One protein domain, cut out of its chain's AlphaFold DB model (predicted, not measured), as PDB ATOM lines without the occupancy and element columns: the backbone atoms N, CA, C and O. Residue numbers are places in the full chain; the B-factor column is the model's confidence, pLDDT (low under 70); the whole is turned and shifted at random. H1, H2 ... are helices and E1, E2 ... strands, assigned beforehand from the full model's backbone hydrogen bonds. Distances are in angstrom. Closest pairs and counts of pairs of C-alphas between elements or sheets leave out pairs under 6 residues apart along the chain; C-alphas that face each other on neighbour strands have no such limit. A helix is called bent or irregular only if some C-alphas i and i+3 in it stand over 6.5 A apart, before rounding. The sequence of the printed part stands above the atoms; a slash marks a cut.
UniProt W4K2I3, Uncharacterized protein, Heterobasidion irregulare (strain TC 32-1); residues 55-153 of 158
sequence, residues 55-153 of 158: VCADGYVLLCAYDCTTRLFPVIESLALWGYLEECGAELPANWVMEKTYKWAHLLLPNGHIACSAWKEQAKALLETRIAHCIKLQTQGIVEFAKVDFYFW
ATOM      1  N   VAL A  55     136.321 -47.725 379.693       89.50
ATOM      2  CA  VAL A  55     137.519 -48.239 380.372       89.50
ATOM      3  C   VAL A  55     137.160 -49.550 381.073       89.50
ATOM      4  O   VAL A  55     136.193 -49.607 381.834       89.50
ATOM      5  N   CYS A  56     137.931 -50.593 380.787       86.62
ATOM      6  CA  CYS A  56     137.835 -51.909 381.407       86.62
ATOM      7  C   CYS A  56     138.984 -52.101 382.413       86.62
ATOM      8  O   CYS A  56     139.842 -51.229 382.579       86.62
ATOM      9  N   ALA A  57     139.012 -53.253 383.086       82.50
ATOM     10  CA  ALA A  57     140.137 -53.641 383.932       82.50
ATOM     11  C   ALA A  57     141.442 -53.796 383.120       82.50
ATOM     12  O   ALA A  57     141.424 -53.878 381.889       82.50
ATOM     13  N   ASP A  58     142.579 -53.800 383.819       84.44
ATOM     14  CA  ASP A  58     143.917 -54.113 383.285       84.44
ATOM     15  C   ASP A  58     144.414 -53.240 382.120       84.44
ATOM     16  O   ASP A  58     145.304 -53.627 381.365       84.44
ATOM     17  N   GLY A  59     143.873 -52.028 381.974       85.56
ATOM     18  CA  GLY A  59     144.304 -51.079 380.942       85.56
ATOM     19  C   GLY A  59     143.710 -51.343 379.557       85.56
ATOM     20  O   GLY A  59     144.148 -50.732 378.580       85.56
ATOM     21  N   TYR A  60     142.705 -52.214 379.463       89.75
ATOM     22  CA  TYR A  60     141.898 -52.376 378.259       89.75
ATOM     23  C   TYR A  60     140.866 -51.252 378.146       89.75
ATOM     24  O   TYR A  60     140.236 -50.864 379.130       89.75
ATOM     25  N   VAL A  61     140.652 -50.734 376.935       91.56
ATOM     26  CA  VAL A  61     139.625 -49.707 376.689       91.56
ATOM     27  C   VAL A  61     138.847 -50.032 375.424       91.56
ATOM     28  O   VAL A  61     139.418 -50.110 374.340       91.56
ATOM     29  N   LEU A  62     137.529 -50.175 375.519       91.38
ATOM     30  CA  LEU A  62     136.674 -50.303 374.342       91.38
ATOM     31  C   LEU A  62     136.474 -48.927 373.698       91.38
ATOM     32  O   LEU A  62     136.180 -47.945 374.382       91.38
ATOM     33  N   LEU A  63     136.648 -48.833 372.378       89.69
ATOM     34  CA  LEU A  63     136.645 -47.561 371.646       89.69
ATOM     35  C   LEU A  63     135.353 -47.341 370.849       89.69
ATOM     36  O   LEU A  63     134.760 -48.280 370.336       89.69
ATOM     37  N   CYS A  64     134.998 -46.063 370.666       78.62
ATOM     38  CA  CYS A  64     133.720 -45.501 370.185       78.62
ATOM     39  C   CYS A  64     133.086 -46.091 368.893       78.62
ATOM     40  O   CYS A  64     131.983 -45.701 368.515       78.62
ATOM     41  N   ALA A  65     133.712 -47.040 368.199       77.81
ATOM     42  CA  ALA A  65     133.073 -47.788 367.122       77.81
ATOM     43  C   ALA A  65     132.139 -48.881 367.687       77.81
ATOM     44  O   ALA A  65     132.366 -50.061 367.456       77.81
ATOM     45  N   TYR A  66     131.102 -48.498 368.431       76.50
ATOM     46  CA  TYR A  66     130.163 -49.415 369.086       76.50
ATOM     47  C   TYR A  66     128.736 -49.284 368.541       76.50
ATOM     48  O   TYR A  66     128.437 -48.375 367.761       76.50
ATOM     49  N   ASP A  67     127.873 -50.227 368.902       77.12
ATOM     50  CA  ASP A  67     126.473 -50.245 368.488       77.12
ATOM     51  C   ASP A  67     125.670 -49.172 369.223       77.12
ATOM     52  O   ASP A  67     125.737 -49.060 370.443       77.12
ATOM     53  N   CYS A  68     124.866 -48.399 368.499       69.00
ATOM     54  CA  CYS A  68     123.968 -47.434 369.134       69.00
ATOM     55  C   CYS A  68     122.772 -48.125 369.810       69.00
ATOM     56  O   CYS A  68     122.113 -47.507 370.646       69.00
ATOM     57  N   THR A  69     122.506 -49.391 369.470       75.19
ATOM     58  CA  THR A  69     121.356 -50.153 369.961       75.19
ATOM     59  C   THR A  69     121.816 -51.466 370.579       75.19
ATOM     60  O   THR A  69     122.602 -52.202 369.987       75.19
ATOM     61  N   THR A  70     121.289 -51.799 371.758       76.50
ATOM     62  CA  THR A  70     121.501 -53.117 372.361       76.50
ATOM     63  C   THR A  70     120.892 -54.200 371.477       76.50
ATOM     64  O   THR A  70     119.689 -54.151 371.192       76.50
ATOM     65  N   ARG A  71     121.687 -55.190 371.073       77.56
ATOM     66  CA  ARG A  71     121.198 -56.341 370.301       77.56
ATOM     67  C   ARG A  71     121.069 -57.564 371.188       77.56
ATOM     68  O   ARG A  71     121.792 -57.685 372.175       77.56
ATOM     69  N   LEU A  72     120.159 -58.455 370.798       77.81
ATOM     70  CA  LEU A  72     120.083 -59.788 371.382       77.81
ATOM     71  C   LEU A  72     121.420 -60.491 371.177       77.81
ATOM     72  O   LEU A  72     121.957 -60.478 370.063       77.81
ATOM     73  N   PHE A  73     121.952 -61.065 372.251       78.62
ATOM     74  CA  PHE A  73     123.156 -61.873 372.164       78.62
ATOM     75  C   PHE A  73     122.796 -63.219 371.516       78.62
ATOM     76  O   PHE A  73     121.849 -63.876 371.957       78.62
ATOM     77  N   PRO A  74     123.477 -63.627 370.437       80.44
ATOM     78  CA  PRO A  74     123.261 -64.926 369.815       80.44
ATOM     79  C   PRO A  74     123.370 -66.079 370.818       80.44
ATOM     80  O   PRO A  74     124.300 -66.142 371.618       80.44
ATOM     81  N   VAL A  75     122.440 -67.034 370.731       79.50
ATOM     82  CA  VAL A  75     122.351 -68.168 371.669       79.50
ATOM     83  C   VAL A  75     123.644 -68.991 371.686       79.50
ATOM     84  O   VAL A  75     124.132 -69.351 372.751       79.50
ATOM     85  N   ILE A  76     124.250 -69.237 370.524       82.56
ATOM     86  CA  ILE A  76     125.497 -70.015 370.418       82.56
ATOM     87  C   ILE A  76     126.653 -69.298 371.127       82.56
ATOM     88  O   ILE A  76     127.404 -69.918 371.874       82.56
ATOM     89  N   GLU A  77     126.767 -67.982 370.938       83.88
ATOM     90  CA  GLU A  77     127.782 -67.163 371.606       83.88
ATOM     91  C   GLU A  77     127.542 -67.142 373.123       83.88
ATOM     92  O   GLU A  77     128.498 -67.186 373.895       83.88
ATOM     93  N   SER A  78     126.274 -67.135 373.564       81.62
ATOM     94  CA  SER A  78     125.924 -67.186 374.992       81.62
ATOM     95  C   SER A  78     126.349 -68.500 375.653       81.62
ATOM     96  O   SER A  78     126.848 -68.473 376.773       81.62
ATOM     97  N   LEU A  79     126.228 -69.629 374.943       82.94
ATOM     98  CA  LEU A  79     126.667 -70.939 375.432       82.94
ATOM     99  C   LEU A  79     128.192 -71.021 375.532       82.94
ATOM    100  O   LEU A  79     128.715 -71.532 376.518       82.94
ATOM    101  N   ALA A  80     128.911 -70.489 374.540       85.12
ATOM    102  CA  ALA A  80     130.371 -70.424 374.585       85.12
ATOM    103  C   ALA A  80     130.864 -69.538 375.741       85.12
ATOM    104  O   ALA A  80     131.808 -69.895 376.442       85.12
ATOM    105  N   LEU A  81     130.194 -68.403 375.970       84.81
ATOM    106  CA  LEU A  81     130.484 -67.519 377.095       84.81
ATOM    107  C   LEU A  81     130.173 -68.187 378.439       84.81
ATOM    108  O   LEU A  81     130.954 -68.042 379.373       84.81
ATOM    109  N   TRP A  82     129.070 -68.930 378.527       84.19
ATOM    110  CA  TRP A  82     128.711 -69.697 379.718       84.19
ATOM    111  C   TRP A  82     129.797 -70.719 380.073       84.19
ATOM    112  O   TRP A  82     130.298 -70.689 381.194       84.19
ATOM    113  N   GLY A  83     130.246 -71.526 379.103       85.00
ATOM    114  CA  GLY A  83     131.333 -72.487 379.322       85.00
ATOM    115  C   GLY A  83     132.647 -71.819 379.745       85.00
ATOM    116  O   GLY A  83     133.295 -72.264 380.684       85.00
ATOM    117  N   TYR A  84     133.007 -70.692 379.121       85.81
ATOM    118  CA  TYR A  84     134.199 -69.930 379.511       85.81
ATOM    119  C   TYR A  84     134.120 -69.390 380.948       85.81
ATOM    120  O   TYR A  84     135.104 -69.416 381.687       85.81
ATOM    121  N   LEU A  85     132.958 -68.878 381.354       85.06
ATOM    122  CA  LEU A  85     132.763 -68.339 382.699       85.06
ATOM    123  C   LEU A  85     132.758 -69.440 383.768       85.06
ATOM    124  O   LEU A  85     133.311 -69.226 384.846       85.06
ATOM    125  N   GLU A  86     132.197 -70.612 383.457       85.00
ATOM    126  CA  GLU A  86     132.262 -71.800 384.314       85.00
ATOM    127  C   GLU A  86     133.717 -72.258 384.514       85.00
ATOM    128  O   GLU A  86     134.147 -72.468 385.647       85.00
ATOM    129  N   GLU A  87     134.518 -72.305 383.443       84.62
ATOM    130  CA  GLU A  87     135.960 -72.592 383.524       84.62
ATOM    131  C   GLU A  87     136.727 -71.561 384.368       84.62
ATOM    132  O   GLU A  87     137.695 -71.905 385.050       84.62
ATOM    133  N   CYS A  88     136.291 -70.300 384.356       82.06
ATOM    134  CA  CYS A  88     136.861 -69.236 385.184       82.06
ATOM    135  C   CYS A  88     136.383 -69.273 386.649       82.06
ATOM    136  O   CYS A  88     136.859 -68.469 387.452       82.06
ATOM    137  N   GLY A  89     135.466 -70.180 387.005       81.12
ATOM    138  CA  GLY A  89     134.931 -70.328 388.358       81.12
ATOM    139  C   GLY A  89     133.858 -69.303 388.736       81.12
ATOM    140  O   GLY A  89     133.662 -69.051 389.922       81.12
ATOM    141  N   ALA A  90     133.182 -68.687 387.761       80.38
ATOM    142  CA  ALA A  90     132.084 -67.767 388.042       80.38
ATOM    143  C   ALA A  90     130.807 -68.534 388.434       80.38
ATOM    144  O   ALA A  90     130.358 -69.421 387.706       80.38
ATOM    145  N   GLU A  91     130.180 -68.158 389.551       76.44
ATOM    146  CA  GLU A  91     128.882 -68.707 389.958       76.44
ATOM    147  C   GLU A  91     127.763 -68.078 389.117       76.44
ATOM    148  O   GLU A  91     127.334 -66.947 389.344       76.44
ATOM    149  N   LEU A  92     127.296 -68.808 388.105       74.31
ATOM    150  CA  LEU A  92     126.215 -68.364 387.229       74.31
ATOM    151  C   LEU A  92     124.902 -69.068 387.592       74.31
ATOM    152  O   LEU A  92     124.891 -70.283 387.799       74.31
ATOM    153  N   PRO A  93     123.765 -68.351 387.629       74.88
ATOM    154  CA  PRO A  93     122.470 -68.987 387.825       74.88
ATOM    155  C   PRO A  93     122.156 -69.966 386.680       74.88
ATOM    156  O   PRO A  93     122.535 -69.749 385.532       74.88
ATOM    157  N   ALA A  94     121.414 -71.040 386.973       71.19
ATOM    158  CA  ALA A  94     121.132 -72.120 386.014       71.19
ATOM    159  C   ALA A  94     120.375 -71.669 384.743       71.19
ATOM    160  O   ALA A  94     120.382 -72.362 383.731       71.19
ATOM    161  N   ASN A  95     119.714 -70.511 384.792       70.62
ATOM    162  CA  ASN A  95     119.016 -69.877 383.673       70.62
ATOM    163  C   ASN A  95     119.755 -68.637 383.148       70.62
ATOM    164  O   ASN A  95     119.121 -67.746 382.576       70.62
ATOM    165  N   TRP A  96     121.065 -68.537 383.381       74.62
ATOM    166  CA  TRP A  96     121.842 -67.395 382.932       74.62
ATOM    167  C   TRP A  96     121.822 -67.305 381.407       74.62
ATOM    168  O   TRP A  96     122.303 -68.184 380.695       74.62
ATOM    169  N   VAL A  97     121.260 -66.208 380.912       69.31
ATOM    170  CA  VAL A  97     121.275 -65.855 379.500       69.31
ATOM    171  C   VAL A  97     121.710 -64.409 379.399       69.31
ATOM    172  O   VAL A  97     121.130 -63.510 380.010       69.31
ATOM    173  N   MET A  98     122.729 -64.173 378.584       73.19
ATOM    174  CA  MET A  98     123.101 -62.820 378.218       73.19
ATOM    175  C   MET A  98     122.033 -62.250 377.276       73.19
ATOM    176  O   MET A  98     122.024 -62.543 376.087       73.19
ATOM    177  N   GLU A  99     121.092 -61.461 377.796       70.62
ATOM    178  CA  GLU A  99     119.957 -61.017 376.976       70.62
ATOM    179  C   GLU A  99     120.347 -59.961 375.939       70.62
ATOM    180  O   GLU A  99     119.957 -60.048 374.774       70.62
ATOM    181  N   LYS A 100     121.093 -58.928 376.347       80.25
ATOM    182  CA  LYS A 100     121.363 -57.750 375.515       80.25
ATOM    183  C   LYS A 100     122.749 -57.186 375.760       80.25
ATOM    184  O   LYS A 100     123.141 -56.972 376.904       80.25
ATOM    185  N   THR A 101     123.462 -56.869 374.680       82.31
ATOM    186  CA  THR A 101     124.794 -56.253 374.766       82.31
ATOM    187  C   THR A 101     124.998 -55.185 373.704       82.31
ATOM    188  O   THR A 101     124.316 -55.146 372.673       82.31
ATOM    189  N   TYR A 102     125.961 -54.306 373.972       85.56
ATOM    190  CA  TYR A 102     126.538 -53.440 372.957       85.56
ATOM    191  C   TYR A 102     127.720 -54.154 372.314       85.56
ATOM    192  O   TYR A 102     128.649 -54.570 373.010       85.56
ATOM    193  N   LYS A 103     127.705 -54.254 370.983       87.25
ATOM    194  CA  LYS A 103     128.870 -54.701 370.218       87.25
ATOM    195  C   LYS A 103     129.834 -53.535 370.058       87.25
ATOM    196  O   LYS A 103     129.426 -52.432 369.705       87.25
ATOM    197  N   TRP A 104     131.109 -53.781 370.307       89.62
ATOM    198  CA  TRP A 104     132.201 -52.831 370.149       89.62
ATOM    199  C   TRP A 104     133.131 -53.337 369.058       89.62
ATOM    200  O   TRP A 104     133.477 -54.516 369.028       89.62
ATOM    201  N   ALA A 105     133.541 -52.456 368.150       89.38
ATOM    202  CA  ALA A 105     134.354 -52.866 367.019       89.38
ATOM    203  C   ALA A 105     135.856 -52.821 367.303       89.38
ATOM    204  O   ALA A 105     136.615 -53.536 366.653       89.38
ATOM    205  N   HIS A 106     136.285 -51.970 368.235       91.06
ATOM    206  CA  HIS A 106     137.690 -51.691 368.501       91.06
ATOM    207  C   HIS A 106     137.997 -51.812 369.995       91.06
ATOM    208  O   HIS A 106     137.261 -51.278 370.830       91.06
ATOM    209  N   LEU A 107     139.134 -52.430 370.298       91.62
ATOM    210  CA  LEU A 107     139.689 -52.574 371.638       91.62
ATOM    211  C   LEU A 107     141.090 -51.958 371.672       91.62
ATOM    212  O   LEU A 107     141.970 -52.356 370.914       91.62
ATOM    213  N   LEU A 108     141.309 -50.987 372.551       91.00
ATOM    214  CA  LEU A 108     142.637 -50.507 372.906       91.00
ATOM    215  C   LEU A 108     143.251 -51.489 373.904       91.00
ATOM    216  O   LEU A 108     142.700 -51.724 374.980       91.00
ATOM    217  N   LEU A 109     144.390 -52.051 373.527       90.12
ATOM    218  CA  LEU A 109     145.185 -52.945 374.351       90.12
ATOM    219  C   LEU A 109     146.064 -52.139 375.330       90.12
ATOM    220  O   LEU A 109     146.407 -50.989 375.034       90.12
ATOM    221  N   PRO A 110     146.539 -52.746 376.432       86.44
ATOM    222  CA  PRO A 110     147.390 -52.066 377.418       86.44
ATOM    223  C   PRO A 110     148.707 -51.527 376.832       86.44
ATOM    224  O   PRO A 110     149.259 -50.530 377.296       86.44
ATOM    225  N   ASN A 111     149.194 -52.151 375.753       85.62
ATOM    226  CA  ASN A 111     150.369 -51.701 375.000       85.62
ATOM    227  C   ASN A 111     150.097 -50.477 374.094       85.62
ATOM    228  O   ASN A 111     151.020 -49.969 373.459       85.62
ATOM    229  N   GLY A 112     148.855 -49.985 374.034       84.38
ATOM    230  CA  GLY A 112     148.433 -48.844 373.223       84.38
ATOM    231  C   GLY A 112     148.068 -49.181 371.775       84.38
ATOM    232  O   GLY A 112     147.717 -48.278 371.017       84.38
ATOM    233  N   HIS A 113     148.138 -50.451 371.366       86.88
ATOM    234  CA  HIS A 113     147.657 -50.879 370.054       86.88
ATOM    235  C   HIS A 113     146.136 -51.002 370.034       86.88
ATOM    236  O   HIS A 113     145.509 -51.338 371.034       86.88
ATOM    237  N   ILE A 114     145.545 -50.762 368.866       88.44
ATOM    238  CA  ILE A 114     144.111 -50.940 368.642       88.44
ATOM    239  C   ILE A 114     143.909 -52.262 367.913       88.44
ATOM    240  O   ILE A 114     144.391 -52.431 366.793       88.44
ATOM    241  N   ALA A 115     143.195 -53.178 368.556       89.25
ATOM    242  CA  ALA A 115     142.693 -54.396 367.951       89.25
ATOM    243  C   ALA A 115     141.324 -54.118 367.314       89.25
ATOM    244  O   ALA A 115     140.435 -53.537 367.945       89.25
ATOM    245  N   CYS A 116     141.165 -54.517 366.054       88.75
ATOM    246  CA  CYS A 116     139.916 -54.374 365.313       88.75
ATOM    247  C   CYS A 116     139.079 -55.656 365.394       88.75
ATOM    248  O   CYS A 116     139.539 -56.686 365.887       88.75
ATOM    249  N   SER A 117     137.839 -55.586 364.918       89.25
ATOM    250  CA  SER A 117     136.932 -56.729 364.813       89.25
ATOM    251  C   SER A 117     136.269 -56.764 363.440       89.25
ATOM    252  O   SER A 117     136.197 -55.759 362.726       89.25
ATOM    253  N   ALA A 118     135.757 -57.936 363.088       87.12
ATOM    254  CA  ALA A 118     135.102 -58.201 361.824       87.12
ATOM    255  C   ALA A 118     133.850 -57.358 361.624       87.12
ATOM    256  O   ALA A 118     133.567 -56.944 360.505       87.12
ATOM    257  N   TRP A 119     133.104 -57.104 362.698       82.94
ATOM    258  CA  TRP A 119     131.750 -56.571 362.625       82.94
ATOM    259  C   TRP A 119     131.639 -55.255 361.839       82.94
ATOM    260  O   TRP A 119     130.753 -55.122 360.997       82.94
ATOM    261  N   LYS A 120     132.552 -54.295 362.048       76.94
ATOM    262  CA  LYS A 120     132.580 -53.052 361.249       76.94
ATOM    263  C   LYS A 120     133.449 -53.125 359.997       76.94
ATOM    264  O   LYS A 120     133.264 -52.299 359.106       76.94
ATOM    265  N   GLU A 121     134.372 -54.078 359.909       76.69
ATOM    266  CA  GLU A 121     135.187 -54.286 358.706       76.69
ATOM    267  C   GLU A 121     134.369 -54.933 357.579       76.69
ATOM    268  O   GLU A 121     134.429 -54.482 356.441       76.69
ATOM    269  N   GLN A 122     133.521 -55.914 357.892       74.31
ATOM    270  CA  GLN A 122     132.684 -56.633 356.923       74.31
ATOM    271  C   GLN A 122     131.588 -55.777 356.276       74.31
ATOM    272  O   GLN A 122     131.023 -56.176 355.264       74.31
ATOM    273  N   ALA A 123     131.281 -54.606 356.837       70.38
ATOM    274  CA  ALA A 123     130.341 -53.661 356.236       70.38
ATOM    275  C   ALA A 123     130.921 -52.934 355.004       70.38
ATOM    276  O   ALA A 123     130.183 -52.254 354.293       70.38
ATOM    277  N   LYS A 124     132.233 -53.042 354.767       68.75
ATOM    278  CA  LYS A 124     132.938 -52.444 353.630       68.75
ATOM    279  C   LYS A 124     133.213 -53.492 352.548       68.75
ATOM    280  O   LYS A 124     133.262 -54.690 352.823       68.75
ATOM    281  N   ALA A 125     133.421 -53.043 351.310       70.31
ATOM    282  CA  ALA A 125     133.796 -53.939 350.221       70.31
ATOM    283  C   ALA A 125     135.132 -54.642 350.533       70.31
ATOM    284  O   ALA A 125     136.073 -54.016 351.026       70.31
ATOM    285  N   LEU A 126     135.236 -55.941 350.226       66.62
ATOM    286  CA  LEU A 126     136.434 -56.749 350.517       66.62
ATOM    287  C   LEU A 126     137.713 -56.167 349.894       66.62
ATOM    288  O   LEU A 126     138.773 -56.235 350.503       66.62
ATOM    289  N   LEU A 127     137.604 -55.553 348.713       63.78
ATOM    290  CA  LEU A 127     138.726 -54.920 348.009       63.78
ATOM    291  C   LEU A 127     139.204 -53.615 348.671       63.78
ATOM    292  O   LEU A 127     140.327 -53.185 348.436       63.78
ATOM    293  N   GLU A 128     138.375 -53.004 349.516       65.56
ATOM    294  CA  GLU A 128     138.666 -51.739 350.205       65.56
ATOM    295  C   GLU A 128     139.051 -51.949 351.678       65.56
ATOM    296  O   GLU A 128     139.401 -51.001 352.388       65.56
ATOM    297  N   THR A 129     138.974 -53.191 352.166       64.44
ATOM    298  CA  THR A 129     139.074 -53.496 353.593       64.44
ATOM    299  C   THR A 129     140.367 -54.222 353.906       64.44
ATOM    300  O   THR A 129     140.522 -55.415 353.652       64.44
ATOM    301  N   ARG A 130     141.300 -53.504 354.532       72.81
ATOM    302  CA  ARG A 130     142.472 -54.126 355.148       72.81
ATOM    303  C   ARG A 130     142.022 -54.972 356.339       72.81
ATOM    304  O   ARG A 130     141.555 -54.417 357.327       72.81
ATOM    305  N   ILE A 131     142.212 -56.286 356.248       78.38
ATOM    306  CA  ILE A 131     141.895 -57.246 357.313       78.38
ATOM    307  C   ILE A 131     142.789 -56.957 358.528       78.38
ATOM    308  O   ILE A 131     143.996 -57.199 358.476       78.38
ATOM    309  N   ALA A 132     142.214 -56.434 359.615       82.44
ATOM    310  CA  ALA A 132     142.944 -56.117 360.853       82.44
ATOM    311  C   ALA A 132     142.350 -56.789 362.107       82.44
ATOM    312  O   ALA A 132     142.717 -56.453 363.233       82.44
ATOM    313  N   HIS A 133     141.452 -57.755 361.912       86.56
ATOM    314  CA  HIS A 133     140.708 -58.452 362.963       86.56
ATOM    315  C   HIS A 133     141.158 -59.913 363.182       86.56
ATOM    316  O   HIS A 133     140.471 -60.679 363.859       86.56
ATOM    317  N   CYS A 134     142.298 -60.310 362.606       88.44
ATOM    318  CA  CYS A 134     142.921 -61.609 362.861       88.44
ATOM    319  C   CYS A 134     143.843 -61.524 364.078       88.44
ATOM    320  O   CYS A 134     144.700 -60.641 364.156       88.44
ATOM    321  N   ILE A 135     143.699 -62.474 364.996       85.62
ATOM    322  CA  ILE A 135     144.515 -62.587 366.200       85.62
ATOM    323  C   ILE A 135     145.254 -63.920 366.226       85.62
ATOM    324  O   ILE A 135     144.786 -64.931 365.702       85.62
ATOM    325  N   LYS A 136     146.426 -63.899 366.857       89.75
ATOM    326  CA  LYS A 136     147.191 -65.092 367.192       89.75
ATOM    327  C   LYS A 136     146.859 -65.476 368.630       89.75
ATOM    328  O   LYS A 136     147.108 -64.687 369.539       89.75
ATOM    329  N   LEU A 137     146.313 -66.668 368.809       86.56
ATOM    330  CA  LEU A 137     146.014 -67.267 370.100       86.56
ATOM    331  C   LEU A 137     147.119 -68.255 370.470       86.56
ATOM    332  O   LEU A 137     147.733 -68.878 369.601       86.56
ATOM    333  N   GLN A 138     147.384 -68.377 371.766       87.69
ATOM    334  CA  GLN A 138     148.274 -69.393 372.308       87.69
ATOM    335  C   GLN A 138     147.491 -70.196 373.342       87.69
ATOM    336  O   GLN A 138     147.391 -69.800 374.501       87.69
ATOM    337  N   THR A 139     146.927 -71.315 372.903       82.06
ATOM    338  CA  THR A 139     146.075 -72.184 373.720       82.06
ATOM    339  C   THR A 139     146.809 -73.500 373.928       82.06
ATOM    340  O   THR A 139     147.231 -74.127 372.962       82.06
ATOM    341  N   GLN A 140     147.035 -73.902 375.183       83.62
ATOM    342  CA  GLN A 140     147.703 -75.173 375.527       83.62
ATOM    343  C   GLN A 140     149.059 -75.398 374.811       83.62
ATOM    344  O   GLN A 140     149.441 -76.521 374.495       83.62
ATOM    345  N   GLY A 141     149.802 -74.318 374.538       87.44
ATOM    346  CA  GLY A 141     151.096 -74.375 373.843       87.44
ATOM    347  C   GLY A 141     151.016 -74.438 372.313       87.44
ATOM    348  O   GLY A 141     152.054 -74.365 371.657       87.44
ATOM    349  N   ILE A 142     149.815 -74.502 371.736       90.44
ATOM    350  CA  ILE A 142     149.584 -74.467 370.291       90.44
ATOM    351  C   ILE A 142     149.289 -73.029 369.868       90.44
ATOM    352  O   ILE A 142     148.554 -72.292 370.528       90.44
ATOM    353  N   VAL A 143     149.909 -72.618 368.762       91.69
ATOM    354  CA  VAL A 143     149.630 -71.334 368.124       91.69
ATOM    355  C   VAL A 143     148.483 -71.515 367.144       91.69
ATOM    356  O   VAL A 143     148.634 -72.208 366.140       91.69
ATOM    357  N   GLU A 144     147.380 -70.831 367.406       91.75
ATOM    358  CA  GLU A 144     146.204 -70.821 366.542       91.75
ATOM    359  C   GLU A 144     145.940 -69.411 366.019       91.75
ATOM    360  O   GLU A 144     146.345 -68.408 366.614       91.75
ATOM    361  N   PHE A 145     145.260 -69.328 364.881       89.38
ATOM    362  CA  PHE A 145     144.818 -68.063 364.315       89.38
ATOM    363  C   PHE A 145     143.304 -68.017 364.352       89.38
ATOM    364  O   PHE A 145     142.635 -68.928 363.871       89.38
ATOM    365  N   ALA A 146     142.779 -66.934 364.908       88.69
ATOM    366  CA  ALA A 146     141.353 -66.730 365.035       88.69
ATOM    367  C   ALA A 146     140.957 -65.357 364.515       88.69
ATOM    368  O   ALA A 146     141.771 -64.447 364.331       88.69
ATOM    369  N   LYS A 147     139.661 -65.233 364.283       90.56
ATOM    370  CA  LYS A 147     139.015 -64.027 363.820       90.56
ATOM    371  C   LYS A 147     138.208 -63.446 364.974       90.56
ATOM    372  O   LYS A 147     137.434 -64.167 365.591       90.56
ATOM    373  N   VAL A 148     138.374 -62.160 365.259       90.31
ATOM    374  CA  VAL A 148     137.543 -61.488 366.265       90.31
ATOM    375  C   VAL A 148     136.305 -60.931 365.593       90.31
ATOM    376  O   VAL A 148     136.421 -60.034 364.759       90.31
ATOM    377  N   ASP A 149     135.124 -61.411 365.969       87.81
ATOM    378  CA  ASP A 149     133.875 -60.920 365.385       87.81
ATOM    379  C   ASP A 149     133.441 -59.582 365.981       87.81
ATOM    380  O   ASP A 149     133.158 -58.645 365.233       87.81
ATOM    381  N   PHE A 150     133.447 -59.452 367.308       88.81
ATOM    382  CA  PHE A 150     133.167 -58.206 368.025       88.81
ATOM    383  C   PHE A 150     133.685 -58.283 369.469       88.81
ATOM    384  O   PHE A 150     133.960 -59.363 369.986       88.81
ATOM    385  N   TYR A 151     133.785 -57.131 370.127       90.25
ATOM    386  CA  TYR A 151     134.071 -57.022 371.557       90.25
ATOM    387  C   TYR A 151     132.802 -56.642 372.323       90.25
ATOM    388  O   TYR A 151     131.902 -55.997 371.780       90.25
ATOM    389  N   PHE A 152     132.731 -57.003 373.596       88.50
ATOM    390  CA  PHE A 152     131.657 -56.591 374.491       88.50
ATOM    391  C   PHE A 152     132.207 -56.403 375.903       88.50
ATOM    392  O   PHE A 152     133.293 -56.875 376.232       88.50
ATOM    393  N   TRP A 153     131.451 -55.691 376.729       84.50
ATOM    394  CA  TRP A 153     131.718 -55.585 378.156       84.50
ATOM    395  C   TRP A 153     130.501 -56.091 378.914       84.50
ATOM    396  O   TRP A 153     129.363 -55.760 378.568       84.50
TER     397      TRP A 153
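What this domain is: This is residues 55 to 153 of the 158 residues of an uncharacterized protein of Heterobasidion irregulare (strain TC 32-1) (UniProt W4K2I3). A small three-stranded sheet, E1, E2 and E3, and a two-stranded hairpin, E4 and E5, stand apart from each other, and a single longer helix, H1, is set off from both, joined to E1 by a short link and to E2 by the long unnamed stretch of residues 88 to 103. H2, one short turn, only grazes the sheet; residues 148 to 153 run between the sheet and H1, while residues 83 to 89, 123 to 128 and 138 to 143 stick out. The printed part has 99 residues, with two named helices and five named strands in the order E1, H1, E2, E3, H2, E4, E5; both sheets, E1 - E2 - E3 and E4 - E5, are antiparallel. The class is mixed, helices and strands, but only 43 residues are in named elements, under half. The whole is only just compact, close to loose, with a radius of gyration of the C-alphas of 15.0 A and spans of 45 by 38 by 25 A.

How they stand to each other: E1, residues 61 to 66, is an edge strand and the antiparallel neighbour of E2, residues 104 to 108, at 149 degrees; N 63 and O 106 are 3.0 A apart, within hydrogen-bond range. E2 and E3, residues 114 to 116, form a hairpin at 154 degrees, with N 107 and O 115 at 2.9 A. H1, residues 75 to 87, is not on this sheet, with 0 pairs of C-alphas within 10 A. The stretches on its two sides pair briefly, residues 71 to 72 with 100 to 101, antiparallel. H2, residues 118 to 121, is on the sheet but only grazes it; its closest C-alphas to E2 are those of Lys 120 and Ala 105, 6.0 A apart. E4, residues 134 to 139, and E5, residues 142 to 147, form a hairpin at 148 degrees, with N 137 and O 144 at 2.8 A. E3 and E4 are only just apart, their closest C-alphas 8.2 A from each other. In H1 every O i to N i+4 pair is within hydrogen-bond range; H2 is too short for such a pair, and its one O i to N i+3 pair is within range.

Where its parts are: E1 begins at C-alpha 61, (139.625, -49.707, 376.689), and is 12.1 A long. H1 is 18.6 A long, from C-alpha 75 at (122.351, -68.168, 371.669). E2 is 11.0 A, E3 6.4 A and H2 5.0 A long. E4 is 15.5 A long, and E5, 16.2 A, ends at C-alpha 147, (139.015, -64.027, 363.820).

The domain as a whole: The C-alphas of Ala 94 and Leu 127 are the two farthest apart, 45.3 A, and those of Val 55 and Trp 153 are 9.6 A apart. The printed part has no cut. The links H1 to E2 and H2 to E4 are long. The mean pLDDT of the printed part is 82.4; residues 68, 97, 124 and 126 to 129 are under 70.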